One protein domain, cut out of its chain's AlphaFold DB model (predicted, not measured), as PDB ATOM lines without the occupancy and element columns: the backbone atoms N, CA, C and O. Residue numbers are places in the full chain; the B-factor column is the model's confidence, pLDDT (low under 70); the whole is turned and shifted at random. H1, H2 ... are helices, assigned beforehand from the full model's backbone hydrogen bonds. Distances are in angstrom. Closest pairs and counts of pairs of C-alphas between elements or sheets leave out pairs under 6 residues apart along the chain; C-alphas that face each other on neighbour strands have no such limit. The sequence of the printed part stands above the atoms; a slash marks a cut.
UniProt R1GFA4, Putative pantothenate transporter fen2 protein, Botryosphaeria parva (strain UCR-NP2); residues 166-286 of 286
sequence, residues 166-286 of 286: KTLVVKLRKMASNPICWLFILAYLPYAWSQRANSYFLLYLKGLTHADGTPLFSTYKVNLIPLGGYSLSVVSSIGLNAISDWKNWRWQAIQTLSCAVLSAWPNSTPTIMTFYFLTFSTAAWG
ATOM      1  N   LYS A 166     -15.129  76.960  -0.164       77.56
ATOM      2  CA  LYS A 166     -15.626  77.083   1.217       77.56
ATOM      3  C   LYS A 166     -16.950  76.341   1.395       77.56
ATOM      4  O   LYS A 166     -17.101  75.565   2.339       77.56
ATOM      5  N   THR A 167     -17.873  76.506   0.453       76.25
ATOM      6  CA  THR A 167     -19.164  75.801   0.439       76.25
ATOM      7  C   THR A 167     -18.983  74.289   0.298       76.25
ATOM      8  O   THR A 167     -19.692  73.519   0.951       76.25
ATOM      9  N   LEU A 168     -17.999  73.848  -0.492       77.56
ATOM     10  CA  LEU A 168     -17.649  72.437  -0.651       77.56
ATOM     11  C   LEU A 168     -17.142  71.824   0.662       77.56
ATOM     12  O   LEU A 168     -17.643  70.780   1.072       77.56
ATOM     13  N   VAL A 169     -16.228  72.493   1.372       79.38
ATOM     14  CA  VAL A 169     -15.713  72.013   2.670       79.38
ATOM     15  C   VAL A 169     -16.830  71.912   3.714       79.38
ATOM     16  O   VAL A 169     -16.895  70.933   4.460       79.38
ATOM     17  N   VAL A 170     -17.754  72.878   3.745       82.19
ATOM     18  CA  VAL A 170     -18.914  72.839   4.652       82.19
ATOM     19  C   VAL A 170     -19.844  71.669   4.320       82.19
ATOM     20  O   VAL A 170     -20.275  70.957   5.229       82.19
ATOM     21  N   LYS A 171     -20.141  71.435   3.036       79.75
ATOM     22  CA  LYS A 171     -20.972  70.303   2.600       79.75
ATOM     23  C   LYS A 171     -20.302  68.958   2.887       79.75
ATOM     24  O   LYS A 171     -20.967  68.073   3.413       79.75
ATOM     25  N   LEU A 172     -19.000  68.826   2.630       81.06
ATOM     26  CA  LEU A 172     -18.233  67.616   2.938       81.06
ATOM     27  C   LEU A 172     -18.222  67.317   4.436       81.06
ATOM     28  O   LEU A 172     -18.466  66.181   4.830       81.06
ATOM     29  N   ARG A 173     -18.016  68.335   5.282       81.69
ATOM     30  CA  ARG A 173     -18.084  68.165   6.739       81.69
ATOM     31  C   ARG A 173     -19.476  67.705   7.180       81.69
ATOM     32  O   ARG A 173     -19.576  66.774   7.966       81.69
ATOM     33  N   LYS A 174     -20.546  68.294   6.635       80.62
ATOM     34  CA  LYS A 174     -21.928  67.865   6.925       80.62
ATOM     35  C   LYS A 174     -22.220  66.442   6.447       80.62
ATOM     36  O   LYS A 174     -22.924  65.713   7.134       80.62
ATOM     37  N   MET A 175     -21.667  66.042   5.304       78.94
ATOM     38  CA  MET A 175     -21.793  64.684   4.778       78.94
ATOM     39  C   MET A 175     -21.056  63.675   5.668       78.94
ATOM     40  O   MET A 175     -21.612  62.637   6.004       78.94
ATOM     41  N   ALA A 176     -19.851  64.020   6.131       81.81
ATOM     42  CA  ALA A 176     -19.066  63.198   7.050       81.81
ATOM     43  C   ALA A 176     -19.676  63.110   8.460       81.81
ATOM     44  O   ALA A 176     -19.461  62.126   9.160       81.81
ATOM     45  N   SER A 177     -20.442  64.111   8.895       85.12
ATOM     46  CA  SER A 177     -21.145  64.076  10.185       85.12
ATOM     47  C   SER A 177     -22.504  63.369  10.127       85.12
ATOM     48  O   SER A 177     -23.083  63.106  11.177       85.12
ATOM     49  N   ASN A 178     -23.037  63.070   8.937       88.81
ATOM     50  CA  ASN A 178     -24.354  62.454   8.805       88.81
ATOM     51  C   ASN A 178     -24.257  60.915   8.876       88.81
ATOM     52  O   ASN A 178     -23.641  60.305   7.996       88.81
ATOM     53  N   PRO A 179     -24.897  60.255   9.861       84.75
ATOM     54  CA  PRO A 179     -24.857  58.796   9.994       84.75
ATOM     55  C   PRO A 179     -25.463  58.053   8.793       84.75
ATOM     56  O   PRO A 179     -25.024  56.950   8.475       84.75
ATOM     57  N   ILE A 180     -26.412  58.657   8.068       85.06
ATOM     58  CA  ILE A 180     -27.016  58.050   6.868       85.06
ATOM     59  C   ILE A 180     -25.980  57.905   5.746       85.06
ATOM     60  O   ILE A 180     -25.987  56.913   5.020       85.06
ATOM     61  N   CYS A 181     -25.053  58.859   5.619       83.00
ATOM     62  CA  CYS A 181     -23.985  58.781   4.625       83.00
ATOM     63  C   CYS A 181     -23.043  57.607   4.916       83.00
ATOM     64  O   CYS A 181     -22.670  56.885   3.994       83.00
ATOM     65  N   TRP A 182     -22.719  57.366   6.189       83.25
ATOM     66  CA  TRP A 182     -21.916  56.211   6.592       83.25
ATOM     67  C   TRP A 182     -22.641  54.886   6.370       83.25
ATOM     68  O   TRP A 182     -22.025  53.952   5.866       83.25
ATOM     69  N   LEU A 183     -23.945  54.812   6.659       83.06
ATOM     70  CA  LEU A 183     -24.757  53.630   6.348       83.06
ATOM     71  C   LEU A 183     -24.793  53.339   4.842       83.06
ATOM     72  O   LEU A 183     -24.666  52.186   4.444       83.06
ATOM     73  N   PHE A 184     -24.909  54.371   4.003       79.88
ATOM     74  CA  PHE A 184     -24.867  54.210   2.549       79.88
ATOM     75  C   PHE A 184     -23.505  53.701   2.065       79.88
ATOM     76  O   PHE A 184     -23.450  52.762   1.276       79.88
ATOM     77  N   ILE A 185     -22.405  54.271   2.570       80.75
ATOM     78  CA  ILE A 185     -21.048  53.801   2.251       80.75
ATOM     79  C   ILE A 185     -20.879  52.342   2.686       80.75
ATOM     80  O   ILE A 185     -20.402  51.519   1.908       80.75
ATOM     81  N   LEU A 186     -21.314  52.005   3.900       79.94
ATOM     82  CA  LEU A 186     -21.200  50.659   4.452       79.94
ATOM     83  C   LEU A 186     -22.054  49.644   3.682       79.94
ATOM     84  O   LEU A 186     -21.614  48.516   3.498       79.94
ATOM     85  N   ALA A 187     -23.222  50.039   3.170       77.94
ATOM     86  CA  ALA A 187     -24.037  49.205   2.285       77.94
ATOM     87  C   ALA A 187     -23.438  49.072   0.871       77.94
ATOM     88  O   ALA A 187     -23.542  48.017   0.248       77.94
ATOM     89  N   TYR A 188     -22.786  50.123   0.367       76.06
ATOM     90  CA  TYR A 188     -22.175  50.138  -0.963       76.06
ATOM     91  C   TYR A 188     -20.859  49.348  -1.029       76.06
ATOM     92  O   TYR A 188     -20.549  48.753  -2.059       76.06
ATOM     93  N   LEU A 189     -20.084  49.303   0.059       76.94
ATOM     94  CA  LEU A 189     -18.794  48.604   0.107       76.94
ATOM     95  C   LEU A 189     -18.898  47.103  -0.252       76.94
ATOM     96  O   LEU A 189     -18.164  46.677  -1.149       76.94
ATOM     97  N   PRO A 190     -19.805  46.304   0.351       73.94
ATOM     98  CA  PRO A 190     -20.024  44.909  -0.034       73.94
ATOM     99  C   PRO A 190     -20.457  44.749  -1.492       73.94
ATOM    100  O   PRO A 190     -19.991  43.836  -2.172       73.94
ATOM    101  N   TYR A 191     -21.306  45.651  -1.990       74.56
ATOM    102  CA  TYR A 191     -21.754  45.640  -3.384       74.56
ATOM    103  C   TYR A 191     -20.578  45.856  -4.351       74.56
ATOM    104  O   TYR A 191     -20.360  45.054  -5.263       74.56
ATOM    105  N   ALA A 192     -19.762  46.886  -4.108       73.12
ATOM    106  CA  ALA A 192     -18.587  47.192  -4.922       73.12
ATOM    107  C   ALA A 192     -17.541  46.063  -4.891       73.12
ATOM    108  O   ALA A 192     -16.892  45.782  -5.900       73.12
ATOM    109  N   TRP A 193     -17.382  45.398  -3.745       69.94
ATOM    110  CA  TRP A 193     -16.525  44.217  -3.625       69.94
ATOM    111  C   TRP A 193     -17.076  43.018  -4.389       69.94
ATOM    112  O   TRP A 193     -16.316  42.330  -5.071       69.94
ATOM    113  N   SER A 194     -18.384  42.786  -4.328       71.50
ATOM    114  CA  SER A 194     -19.003  41.654  -5.007       71.50
ATOM    115  C   SER A 194     -18.886  41.733  -6.532       71.50
ATOM    116  O   SER A 194     -18.605  40.724  -7.174       71.50
ATOM    117  N   GLN A 195     -18.974  42.934  -7.114       69.81
ATOM    118  CA  GLN A 195     -18.712  43.159  -8.542       69.81
ATOM    119  C   GLN A 195     -17.343  42.612  -8.992       69.81
ATOM    120  O   GLN A 195     -17.220  42.084 -10.098       69.81
ATOM    121  N   ARG A 196     -16.317  42.658  -8.126       71.31
ATOM    122  CA  ARG A 196     -14.985  42.108  -8.436       71.31
ATOM    123  C   ARG A 196     -14.921  40.582  -8.423       71.31
ATOM    124  O   ARG A 196     -14.008  40.029  -9.031       71.31
ATOM    125  N   ALA A 197     -15.869  39.894  -7.783       71.25
ATOM    126  CA  ALA A 197     -15.899  38.430  -7.743       71.25
ATOM    127  C   ALA A 197     -15.993  37.816  -9.155       71.25
ATOM    128  O   ALA A 197     -15.391  36.775  -9.419       71.25
ATOM    129  N   ASN A 198     -16.671  38.505 -10.081       74.62
ATOM    130  CA  ASN A 198     -16.866  38.055 -11.461       74.62
ATOM    131  C   ASN A 198     -15.540  37.889 -12.231       74.62
ATOM    132  O   ASN A 198     -15.427  36.994 -13.068       74.62
ATOM    133  N   SER A 199     -14.505  38.675 -11.910       71.50
ATOM    134  CA  SER A 199     -13.183  38.558 -12.546       71.50
ATOM    135  C   SER A 199     -12.454  37.261 -12.177       71.50
ATOM    136  O   SER A 199     -11.654  36.754 -12.962       71.50
ATOM    137  N   TYR A 200     -12.748  36.681 -11.008       75.19
ATOM    138  CA  TYR A 200     -12.126  35.434 -10.550       75.19
ATOM    139  C   TYR A 200     -12.748  34.182 -11.175       75.19
ATOM    140  O   TYR A 200     -12.124  33.123 -11.161       75.19
ATOM    141  N   PHE A 201     -13.940  34.287 -11.766       80.12
ATOM    142  CA  PHE A 201     -14.620  33.143 -12.373       80.12
ATOM    143  C   PHE A 201     -13.822  32.531 -13.536       80.12
ATOM    144  O   PHE A 201     -13.680  31.313 -13.632       80.12
ATOM    145  N   LEU A 202     -13.226  33.379 -14.380       76.50
ATOM    146  CA  LEU A 202     -12.341  32.962 -15.476       76.50
ATOM    147  C   LEU A 202     -11.110  32.194 -14.965       76.50
ATOM    148  O   LEU A 202     -10.722  31.176 -15.540       76.50
ATOM    149  N   LEU A 203     -10.516  32.663 -13.864       76.25
ATOM    150  CA  LEU A 203      -9.375  32.011 -13.220       76.25
ATOM    151  C   LEU A 203      -9.774  30.662 -12.612       76.25
ATOM    152  O   LEU A 203      -9.047  29.685 -12.786       76.25
ATOM    153  N   TYR A 204     -10.940  30.593 -11.965       80.25
ATOM    154  CA  TYR A 204     -11.493  29.354 -11.421       80.25
ATOM    155  C   TYR A 204     -11.688  28.295 -12.514       80.25
ATOM    156  O   TYR A 204     -11.212  27.172 -12.372       80.25
ATOM    157  N   LEU A 205     -12.299  28.667 -13.644       78.25
ATOM    158  CA  LEU A 205     -12.500  27.764 -14.781       78.25
ATOM    159  C   LEU A 205     -11.183  27.231 -15.364       78.25
ATOM    160  O   LEU A 205     -11.124  26.062 -15.739       78.25
ATOM    161  N   LYS A 206     -10.129  28.060 -15.420       74.62
ATOM    162  CA  LYS A 206      -8.786  27.627 -15.852       74.62
ATOM    163  C   LYS A 206      -8.102  26.723 -14.817       74.62
ATOM    164  O   LYS A 206      -7.293  25.883 -15.195       74.62
ATOM    165  N   GLY A 207      -8.407  26.896 -13.532       73.12
ATOM    166  CA  GLY A 207      -7.844  26.103 -12.435       73.12
ATOM    167  C   GLY A 207      -8.441  24.700 -12.286       73.12
ATOM    168  O   GLY A 207      -7.861  23.878 -11.584       73.12
ATOM    169  N   LEU A 208      -9.573  24.405 -12.933       78.88
ATOM    170  CA  LEU A 208     -10.182  23.075 -12.902       78.88
ATOM    171  C   LEU A 208      -9.379  22.095 -13.768       78.88
ATOM    172  O   LEU A 208      -9.353  22.206 -14.994       78.88
ATOM    173  N   THR A 209      -8.761  21.104 -13.127       75.06
ATOM    174  CA  THR A 209      -8.028  20.009 -13.777       75.06
ATOM    175  C   THR A 209      -8.740  18.675 -13.564       75.06
ATOM    176  O   THR A 209      -9.332  18.438 -12.509       75.06
ATOM    177  N   HIS A 210      -8.675  17.784 -14.553       72.19
ATOM    178  CA  HIS A 210      -9.013  16.372 -14.360       72.19
ATOM    179  C   HIS A 210      -8.030  15.717 -13.373       72.19
ATOM    180  O   HIS A 210      -6.956  16.260 -13.106       72.19
ATOM    181  N   ALA A 211      -8.373  14.534 -12.853       65.38
ATOM    182  CA  ALA A 211      -7.488  13.758 -11.972       65.38
ATOM    183  C   ALA A 211      -6.114  13.460 -12.614       65.38
ATOM    184  O   ALA A 211      -5.125  13.324 -11.902       65.38
ATOM    185  N   ASP A 212      -6.048  13.466 -13.950       60.69
ATOM    186  CA  ASP A 212      -4.836  13.257 -14.752       60.69
ATOM    187  C   ASP A 212      -3.995  14.536 -14.961       60.69
ATOM    188  O   ASP A 212      -3.032  14.534 -15.727       60.69
ATOM    189  N   GLY A 213      -4.365  15.666 -14.343       67.38
ATOM    190  CA  GLY A 213      -3.646  16.944 -14.452       67.38
ATOM    191  C   GLY A 213      -3.895  17.729 -15.749       67.38
ATOM    192  O   GLY A 213      -3.387  18.840 -15.903       67.38
ATOM    193  N   THR A 214      -4.704  17.201 -16.672       70.81
ATOM    194  CA  THR A 214      -5.129  17.916 -17.884       70.81
ATOM    195  C   THR A 214      -6.209  18.959 -17.561       70.81
ATOM    196  O   THR A 214      -7.043  18.735 -16.678       70.81
ATOM    197  N   PRO A 215      -6.225  20.121 -18.241       74.19
ATOM    198  CA  PRO A 215      -7.232  21.152 -17.997       74.19
ATOM    199  C   PRO A 215      -8.629  20.652 -18.388       74.19
ATOM    200  O   PRO A 215      -8.834  20.173 -19.504       74.19
ATOM    201  N   LEU A 216      -9.604  20.802 -17.483       74.44
ATOM    202  CA  LEU A 216     -10.986  20.335 -17.672       74.44
ATOM    203  C   LEU A 216     -11.714  21.106 -18.782       74.44
ATOM    204  O   LEU A 216     -12.574  20.582 -19.494       74.44
ATOM    205  N   PHE A 217     -11.339  22.371 -18.952       77.44
ATOM    206  CA  PHE A 217     -11.851  23.240 -19.994       77.44
ATOM    207  C   PHE A 217     -10.704  23.745 -20.868       77.44
ATOM    208  O   PHE A 217      -9.734  24.320 -20.387       77.44
ATOM    209  N   SER A 218     -10.848  23.579 -22.184       77.06
ATOM    210  CA  SER A 218      -9.980  24.245 -23.158       77.06
ATOM    211  C   SER A 218     -10.086  25.765 -23.010       77.06
ATOM    212  O   SER A 218     -11.172  26.285 -22.745       77.06
ATOM    213  N   THR A 219      -8.996  26.481 -23.283       73.12
ATOM    214  CA  THR A 219      -8.914  27.949 -23.338       73.12
ATOM    215  C   THR A 219     -10.079  28.597 -24.095       73.12
ATOM    216  O   THR A 219     -10.582  29.648 -23.699       73.12
ATOM    217  N   TYR A 220     -10.573  27.949 -25.152       75.12
ATOM    218  CA  TYR A 220     -11.750  28.408 -25.889       75.12
ATOM    219  C   TYR A 220     -13.038  28.340 -25.048       75.12
ATOM    220  O   TYR A 220     -13.773  29.320 -24.950       75.12
ATOM    221  N   LYS A 221     -13.293  27.203 -24.385       79.12
ATOM    222  CA  LYS A 221     -14.472  27.019 -23.519       79.12
ATOM    223  C   LYS A 221     -14.420  27.936 -22.297       79.12
ATOM    224  O   LYS A 221     -15.451  28.491 -21.931       79.12
ATOM    225  N   VAL A 222     -13.237  28.148 -21.714       79.06
ATOM    226  CA  VAL A 222     -13.058  29.049 -20.561       79.06
ATOM    227  C   VAL A 222     -13.483  30.485 -20.892       79.06
ATOM    228  O   VAL A 222     -14.100  31.133 -20.055       79.06
ATOM    229  N   ASN A 223     -13.230  30.966 -22.115       78.06
ATOM    230  CA  ASN A 223     -13.653  32.307 -22.541       78.06
ATOM    231  C   ASN A 223     -15.140  32.386 -22.946       78.06
ATOM    232  O   ASN A 223     -15.738  33.455 -22.852       78.06
ATOM    233  N   LEU A 224     -15.757  31.273 -23.362       80.94
ATOM    234  CA  LEU A 224     -17.174  31.237 -23.746       80.94
ATOM    235  C   LEU A 224     -18.140  31.084 -22.564       80.94
ATOM    236  O   LEU A 224     -19.216  31.674 -22.589       80.94
ATOM    237  N   ILE A 225     -17.797  30.296 -21.540       83.44
ATOM    238  CA  ILE A 225     -18.698  30.008 -20.406       83.44
ATOM    239  C   ILE A 225     -19.191  31.295 -19.701       83.44
ATOM    240  O   ILE A 225     -20.398  31.405 -19.459       83.44
ATOM    241  N   PRO A 226     -18.340  32.307 -19.427       83.31
ATOM    242  CA  PRO A 226     -18.783  33.570 -18.829       83.31
ATOM    243  C   PRO A 226     -19.789  34.361 -19.677       83.31
ATOM    244  O   PRO A 226     -20.548  35.154 -19.123       83.31
ATOM    245  N   LEU A 227     -19.867  34.133 -20.996       81.25
ATOM    246  CA  LEU A 227     -20.854  34.797 -21.862       81.25
ATOM    247  C   LEU A 227     -22.293  34.459 -21.468       81.25
ATOM    248  O   LEU A 227     -23.176  35.308 -21.592       81.25
ATOM    249  N   GLY A 228     -22.527  33.246 -20.953       83.88
ATOM    250  CA  GLY A 228     -23.819  32.876 -20.377       83.88
ATOM    251  C   GLY A 228     -24.149  33.714 -19.139       83.88
ATOM    252  O   GLY A 228     -25.288  34.139 -18.970       83.88
ATOM    253  N   GLY A 229     -23.140  34.021 -18.316       82.69
ATOM    254  CA  GLY A 229     -23.280  34.843 -17.115       82.69
ATOM    255  C   GLY A 229     -23.604  36.288 -17.462       82.69
ATOM    256  O   GLY A 229     -24.585  36.836 -16.971       82.69
ATOM    257  N   TYR A 230     -22.859  36.889 -18.386       83.00
ATOM    258  CA  TYR A 230     -23.162  38.242 -18.845       83.00
ATOM    259  C   TYR A 230     -24.528  38.347 -19.547       83.00
ATOM    260  O   TYR A 230     -25.258  39.305 -19.303       83.00
ATOM    261  N   SER A 231     -24.925  37.348 -20.346       82.06
ATOM    262  CA  SER A 231     -26.278  37.288 -20.931       82.06
ATOM    263  C   SER A 231     -27.359  37.256 -19.849       82.06
ATOM    264  O   SER A 231     -28.330  38.012 -19.912       82.06
ATOM    265  N   LEU A 232     -27.164  36.421 -18.823       84.75
ATOM    266  CA  LEU A 232     -28.046  36.362 -17.661       84.75
ATOM    267  C   LEU A 232     -28.092  37.713 -16.937       84.75
ATOM    268  O   LEU A 232     -29.169  38.156 -16.563       84.75
ATOM    269  N   SER A 233     -26.958  38.405 -16.817       81.25
ATOM    270  CA  SER A 233     -26.874  39.743 -16.228       81.25
ATOM    271  C   SER A 233     -27.733  40.767 -16.969       81.25
ATOM    272  O   SER A 233     -28.454  41.528 -16.328       81.25
ATOM    273  N   VAL A 234     -27.732  40.762 -18.307       81.00
ATOM    274  CA  VAL A 234     -28.577  41.665 -19.112       81.00
ATOM    275  C   VAL A 234     -30.062  41.372 -18.887       81.00
ATOM    276  O   VAL A 234     -30.838  42.287 -18.608       81.00
ATOM    277  N   VAL A 235     -30.459  40.097 -18.952       83.94
ATOM    278  CA  VAL A 235     -31.860  39.681 -18.758       83.94
ATOM    279  C   VAL A 235     -32.334  39.999 -17.340       83.94
ATOM    280  O   VAL A 235     -33.400  40.590 -17.156       83.94
ATOM    281  N   SER A 236     -31.531  39.653 -16.333       79.38
ATOM    282  CA  SER A 236     -31.838  39.939 -14.935       79.38
ATOM    283  C   SER A 236     -31.837  41.436 -14.644       79.38
ATOM    284  O   SER A 236     -32.691  41.880 -13.885       79.38
ATOM    285  N   SER A 237     -30.977  42.231 -15.287       75.38
ATOM    286  CA  SER A 237     -30.992  43.691 -15.148       75.38
ATOM    287  C   SER A 237     -32.312  44.285 -15.617       75.38
ATOM    288  O   SER A 237     -32.901  45.080 -14.895       75.38
ATOM    289  N   ILE A 238     -32.813  43.887 -16.788       77.06
ATOM    290  CA  ILE A 238     -34.092  44.394 -17.309       77.06
ATOM    291  C   ILE A 238     -35.253  43.918 -16.426       77.06
ATOM    292  O   ILE A 238     -36.110  44.716 -16.047       77.06
ATOM    293  N   GLY A 239     -35.261  42.634 -16.057       77.62
ATOM    294  CA  GLY A 239     -36.328  42.042 -15.249       77.62
ATOM    295  C   GLY A 239     -36.406  42.614 -13.832       77.62
ATOM    296  O   GLY A 239     -37.485  42.997 -13.383       77.62
ATOM    297  N   LEU A 240     -35.274  42.712 -13.129       75.00
ATOM    298  CA  LEU A 240     -35.226  43.239 -11.764       75.00
ATOM    299  C   LEU A 240     -35.511  44.742 -11.722       75.00
ATOM    300  O   LEU A 240     -36.208  45.173 -10.808       75.00
ATOM    301  N   ASN A 241     -35.060  45.519 -12.714       70.81
ATOM    302  CA  ASN A 241     -35.420  46.937 -12.817       70.81
ATOM    303  C   ASN A 241     -36.927  47.123 -13.024       70.81
ATOM    304  O   ASN A 241     -37.550  47.878 -12.286       70.81
ATOM    305  N   ALA A 242     -37.545  46.368 -13.938       73.12
ATOM    306  CA  ALA A 242     -38.991  46.443 -14.160       73.12
ATOM    307  C   ALA A 242     -39.804  46.052 -12.908       73.12
ATOM    308  O   ALA A 242     -40.818  46.675 -12.591       73.12
ATOM    309  N   ILE A 243     -39.350  45.038 -12.165       75.19
ATOM    310  CA  ILE A 243     -39.976  44.624 -10.899       75.19
ATOM    311  C   ILE A 243     -39.760  45.680  -9.805       75.19
ATOM    312  O   ILE A 243     -40.676  45.940  -9.021       75.19
ATOM    313  N   SER A 244     -38.570  46.284  -9.750       70.44
ATOM    314  CA  SER A 244     -38.239  47.363  -8.818       70.44
ATOM    315  C   SER A 244     -39.124  48.581  -9.061       70.44
ATOM    316  O   SER A 244     -39.702  49.087  -8.106       70.44
ATOM    317  N   ASP A 245     -39.319  48.990 -10.315       70.94
ATOM    318  CA  ASP A 245     -40.193  50.113 -10.669       70.94
ATOM    319  C   ASP A 245     -41.665  49.821 -10.342       70.94
ATOM    320  O   ASP A 245     -42.390  50.695  -9.870       70.94
ATOM    321  N   TRP A 246     -42.111  48.572 -10.522       74.00
ATOM    322  CA  TRP A 246     -43.487  48.183 -10.204       74.00
ATOM    323  C   TRP A 246     -43.765  48.117  -8.694       74.00
ATOM    324  O   TRP A 246     -44.848  48.493  -8.246       74.00
ATOM    325  N   LYS A 247     -42.802  47.641  -7.891       73.44
ATOM    326  CA  LYS A 247     -42.980  47.438  -6.440       73.44
ATOM    327  C   LYS A 247     -42.296  48.477  -5.548       73.44
ATOM    328  O   LYS A 247     -42.478  48.421  -4.334       73.44
ATOM    329  N   ASN A 248     -41.518  49.402  -6.106       70.25
ATOM    330  CA  ASN A 248     -40.608  50.303  -5.383       70.25
ATOM    331  C   ASN A 248     -39.659  49.567  -4.409       70.25
ATOM    332  O   ASN A 248     -39.261  50.100  -3.371       70.25
ATOM    333  N   TRP A 249     -39.314  48.313  -4.712       66.75
ATOM    334  CA  TRP A 249     -38.511  47.451  -3.843       66.75
ATOM    335  C   TRP A 249     -37.058  47.397  -4.308       66.75
ATOM    336  O   TRP A 249     -36.759  46.839  -5.358       66.75
ATOM    337  N   ARG A 250     -36.140  47.905  -3.481       61.91
ATOM    338  CA  ARG A 250     -34.703  47.984  -3.789       61.91
ATOM    339  C   ARG A 250     -33.941  46.855  -3.087       61.91
ATOM    340  O   ARG A 250     -33.289  47.076  -2.067       61.91
ATOM    341  N   TRP A 251     -34.068  45.625  -3.588       60.00
ATOM    342  CA  TRP A 251     -33.367  44.460  -3.030       60.00
ATOM    343  C   TRP A 251     -31.968  44.307  -3.638       60.00
ATOM    344  O   TRP A 251     -31.836  44.007  -4.816       60.00
ATOM    345  N   GLN A 252     -30.927  44.438  -2.811       61.31
ATOM    346  CA  GLN A 252     -29.522  44.177  -3.185       61.31
ATOM    347  C   GLN A 252     -28.925  42.966  -2.431       61.31
ATOM    348  O   GLN A 252     -27.724  42.715  -2.456       61.31
ATOM    349  N   ALA A 253     -29.759  42.182  -1.733       60.97
ATOM    350  CA  ALA A 253     -29.301  41.134  -0.812       60.97
ATOM    351  C   ALA A 253     -28.797  39.848  -1.500       60.97
ATOM    352  O   ALA A 253     -27.977  39.127  -0.933       60.97
ATOM    353  N   ILE A 254     -29.265  39.554  -2.719       68.25
ATOM    354  CA  ILE A 254     -28.953  38.299  -3.431       68.25
ATOM    355  C   ILE A 254     -27.468  38.254  -3.840       68.25
ATOM    356  O   ILE A 254     -26.826  37.206  -3.751       68.25
ATOM    357  N   GLN A 255     -26.896  39.403  -4.209       69.25
ATOM    358  CA  GLN A 255     -25.482  39.539  -4.560       69.25
ATOM    359  C   GLN A 255     -24.579  39.204  -3.354       69.25
ATOM    360  O   GLN A 255     -23.651  38.397  -3.451       69.25
ATOM    361  N   THR A 256     -24.890  39.774  -2.187       69.50
ATOM    362  CA  THR A 256     -24.133  39.562  -0.942       69.50
ATOM    363  C   THR A 256     -24.228  38.117  -0.455       69.50
ATOM    364  O   THR A 256     -23.222  37.548  -0.032       69.50
ATOM    365  N   LEU A 257     -25.408  37.493  -0.568       76.12
ATOM    366  CA  LEU A 257     -25.605  36.077  -0.247       76.12
ATOM    367  C   LEU A 257     -24.735  35.176  -1.137       76.12
ATOM    368  O   LEU A 257     -24.079  34.263  -0.641       76.12
ATOM    369  N   SER A 258     -24.690  35.464  -2.439       75.50
ATOM    370  CA  SER A 258     -23.908  34.682  -3.402       75.50
ATOM    371  C   SER A 258     -22.412  34.735  -3.087       75.50
ATOM    372  O   SER A 258     -21.740  33.705  -3.073       75.50
ATOM    373  N   CYS A 259     -21.899  35.919  -2.741       73.69
ATOM    374  CA  CYS A 259     -20.516  36.066  -2.292       73.69
ATOM    375  C   CYS A 259     -20.236  35.377  -0.955       73.69
ATOM    376  O   CYS A 259     -19.167  34.791  -0.809       73.69
ATOM    377  N   ALA A 260     -21.164  35.404   0.005       78.44
ATOM    378  CA  ALA A 260     -20.983  34.708   1.279       78.44
ATOM    379  C   ALA A 260     -20.815  33.191   1.082       78.44
ATOM    380  O   ALA A 260     -19.946  32.583   1.707       78.44
ATOM    381  N   VAL A 261     -21.587  32.591   0.170       80.38
ATOM    382  CA  VAL A 261     -21.472  31.159  -0.149       80.38
ATOM    383  C   VAL A 261     -20.180  30.845  -0.906       80.38
ATOM    384  O   VAL A 261     -19.525  29.852  -0.594       80.38
ATOM    385  N   LEU A 262     -19.764  31.693  -1.853       78.31
ATOM    386  CA  LEU A 262     -18.488  31.512  -2.561       78.31
ATOM    387  C   LEU A 262     -17.278  31.626  -1.619       78.31
ATOM    388  O   LEU A 262     -16.331  30.857  -1.765       78.31
ATOM    389  N   SER A 263     -17.329  32.511  -0.620       76.12
ATOM    390  CA  SER A 263     -16.281  32.630   0.408       76.12
ATOM    391  C   SER A 263     -16.158  31.387   1.293       76.12
ATOM    392  O   SER A 263     -15.074  31.107   1.796       76.12
ATOM    393  N   ALA A 264     -17.242  30.625   1.474       79.56
ATOM    394  CA  ALA A 264     -17.221  29.354   2.198       79.56
ATOM    395  C   ALA A 264     -16.627  28.191   1.374       79.56
ATOM    396  O   ALA A 264     -16.400  27.121   1.929       79.56
ATOM    397  N   TRP A 265     -16.383  28.401   0.073       80.31
ATOM    398  CA  TRP A 265     -15.757  27.468  -0.871       80.31
ATOM    399  C   TRP A 265     -16.301  26.021  -0.808       80.31
ATOM    400  O   TRP A 265     -15.609  25.102  -0.366       80.31
ATOM    401  N   PRO A 266     -17.556  25.784  -1.238       83.06
ATOM    402  CA  PRO A 266     -18.178  24.464  -1.148       83.06
ATOM    403  C   PRO A 266     -17.491  23.435  -2.060       83.06
ATOM    404  O   PRO A 266     -17.172  23.727  -3.204       83.06
ATOM    405  N   ASN A 267     -17.364  22.183  -1.608       78.19
ATOM    406  CA  ASN A 267     -16.655  21.111  -2.334       78.19
ATOM    407  C   ASN A 267     -17.305  20.672  -3.669       78.19
ATOM    408  O   ASN A 267     -16.734  19.872  -4.405       78.19
ATOM    409  N   SER A 268     -18.511  21.151  -3.978       85.12
ATOM    410  CA  SER A 268     -19.283  20.761  -5.162       85.12
ATOM    411  C   SER A 268     -19.068  21.748  -6.316       85.12
ATOM    412  O   SER A 268     -19.515  22.896  -6.250       85.12
ATOM    413  N   THR A 269     -18.444  21.291  -7.409       78.31
ATOM    414  CA  THR A 269     -18.224  22.088  -8.636       78.31
ATOM    415  C   THR A 269     -19.523  22.692  -9.201       78.31
ATOM    416  O   THR A 269     -19.535  23.893  -9.478       78.31
ATOM    417  N   PRO A 270     -20.653  21.953  -9.315       82.81
ATOM    418  CA  PRO A 270     -21.928  22.534  -9.754       82.81
ATOM    419  C   PRO A 270     -22.443  23.651  -8.839       82.81
ATOM    420  O   PRO A 270     -23.014  24.634  -9.314       82.81
ATOM    421  N   THR A 271     -22.223  23.522  -7.527       82.69
ATOM    422  CA  THR A 271     -22.627  24.535  -6.546       82.69
ATOM    423  C   THR A 271     -21.814  25.810  -6.742       82.69
ATOM    424  O   THR A 271     -22.403  26.880  -6.873       82.69
ATOM    425  N   ILE A 272     -20.486  25.700  -6.868       83.12
ATOM    426  CA  ILE A 272     -19.618  26.856  -7.139       83.12
ATOM    427  C   ILE A 272     -20.036  27.553  -8.443       83.12
ATOM    428  O   ILE A 272     -20.232  28.768  -8.454       83.12
ATOM    429  N   MET A 273     -20.247  26.798  -9.529       82.06
ATOM    430  CA  MET A 273     -20.678  27.378 -10.806       82.06
ATOM    431  C   MET A 273     -22.025  28.100 -10.692       82.06
ATOM    432  O   MET A 273     -22.155  29.216 -11.189       82.06
ATOM    433  N   THR A 274     -23.008  27.513 -10.003       83.31
ATOM    434  CA  THR A 274     -24.334  28.126  -9.814       83.31
ATOM    435  C   THR A 274     -24.234  29.473  -9.102       83.31
ATOM    436  O   THR A 274     -24.831  30.450  -9.555       83.31
ATOM    437  N   PHE A 275     -23.445  29.559  -8.027       83.00
ATOM    438  CA  PHE A 275     -23.276  30.813  -7.295       83.00
ATOM    439  C   PHE A 275     -22.484  31.859  -8.085       83.00
ATOM    440  O   PHE A 275     -22.814  33.035  -7.986       83.00
ATOM    441  N   TYR A 276     -21.534  31.460  -8.937       82.69
ATOM    442  CA  TYR A 276     -20.915  32.391  -9.887       82.69
ATOM    443  C   TYR A 276     -21.911  32.918 -10.930       82.69
ATOM    444  O   TYR A 276     -21.935  34.110 -11.205       82.69
ATOM    445  N   PHE A 277     -22.788  32.084 -11.496       82.62
ATOM    446  CA  PHE A 277     -23.840  32.595 -12.388       82.62
ATOM    447  C   PHE A 277     -24.819  33.526 -11.652       82.62
ATOM    448  O   PHE A 277     -25.275  34.520 -12.221       82.62
ATOM    449  N   LEU A 278     -25.085  33.262 -10.370       80.88
ATOM    450  CA  LEU A 278     -25.924  34.111  -9.524       80.88
ATOM    451  C   LEU A 278     -25.264  35.467  -9.195       80.88
ATOM    452  O   LEU A 278     -25.966  36.473  -9.075       80.88
ATOM    453  N   THR A 279     -23.927  35.546  -9.127       78.19
ATOM    454  CA  THR A 279     -23.233  36.844  -9.001       78.19
ATOM    455  C   THR A 279     -23.310  37.681 -10.275       78.19
ATOM    456  O   THR A 279     -23.221  38.906 -10.192       78.19
ATOM    457  N   PHE A 280     -23.508  37.068 -11.447       75.69
ATOM    458  CA  PHE A 280     -23.762  37.812 -12.684       75.69
ATOM    459  C   PHE A 280     -25.203  38.332 -12.774       75.69
ATOM    460  O   PHE A 280     -25.412  39.449 -13.249       75.69
ATOM    461  N   SER A 281     -26.197  37.569 -12.306       71.94
ATOM    462  CA  SER A 281     -27.616  37.967 -12.385       71.94
ATOM    463  C   SER A 281     -27.963  39.178 -11.515       71.94
ATOM    464  O   SER A 281     -28.942  39.874 -11.771       71.94
ATOM    465  N   THR A 282     -27.158  39.449 -10.492       65.25
ATOM    466  CA  THR A 282     -27.424  40.486  -9.491       65.25
ATOM    467  C   THR A 282     -26.649  41.783  -9.719       65.25
ATOM    468  O   THR A 282     -26.912  42.780  -9.048       65.25
ATOM    469  N   ALA A 283     -25.802  41.831 -10.754       55.50
ATOM    470  CA  ALA A 283     -25.085  43.028 -11.198       55.50
ATOM    471  C   ALA A 283     -25.990  44.026 -11.957       55.50
ATOM    472  O   ALA A 283     -25.550  44.687 -12.900       55.50
ATOM    473  N   ALA A 284     -27.262  44.123 -11.566       48.84
ATOM    474  CA  ALA A 284     -28.204  45.078 -12.119       48.84
ATOM    475  C   ALA A 284     -27.838  46.486 -11.635       48.84
ATOM    476  O   ALA A 284     -27.810  46.768 -10.436       48.84
ATOM    477  N   TRP A 285     -27.521  47.365 -12.583       50.34
ATOM    478  CA  TRP A 285     -27.319  48.788 -12.338       50.34
ATOM    479  C   TRP A 285     -28.701  49.453 -12.322       50.34
ATOM    480  O   TRP A 285     -29.256  49.734 -13.384       50.34
ATOM    481  N   GLY A 286     -29.280  49.619 -11.130       34.84
ATOM    482  CA  GLY A 286     -30.615  50.192 -10.919       34.84
ATOM    483  C   GLY A 286     -30.993  50.327  -9.452       34.84
ATOM    484  O   GLY A 286     -30.894  49.309  -8.730       34.84
TER     485      GLY A 286
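Overview. This is residues 166 to 286 of the 286 residues of the protein "Putative pantothenate transporter fen2 protein" of Botryosphaeria parva (strain UCR-NP2) (UniProt R1GFA4). Two long helices, H2 and H3, make a narrow V, and the short helical hairpin H4 and H5 packs across one side of it. Residues 166 to 186, with H1, stick out. The 121 printed residues have five named helices, H1 to H5, and no named strand: all helix, loose, radius of gyration of the C-alphas 18.8 A, spans 65 by 32 by 25 A.

Along the chain. H1, residues 166 to 177, begins at C-alpha (-15.626, 77.083, 1.217). H2, residues 179 to 207, 43.1 A, has a kink of 37 degrees near residue 199. H3 is residues 219 to 247, 42.7 A; H4, 253 to 263; H5, 269 to 281, ending at C-alpha (-27.616, 37.967, -12.385).

Arrangement. H1 and H2 are about perpendicular, 78 degrees. H2 and H3, a hairpin, touch, closest C-alphas Leu 205 and Val 222, 5.9 A. H5 touches H3, closest C-alphas Ser 233 and Ser 281, 4.3 A. H4 touches H2, closest C-alphas Ser 194 and Cys 259, 6.4 A. O i to N i+4 pairs are within hydrogen-bond range throughout H1, H4 and H5, 15 of 25 in H2, 21 of 25 in H3.

Size, cuts and confidence. The printed part has no cut. The link H2 to H3 is long. pLDDT is under 70 in 18 residues, among them 249 to 256.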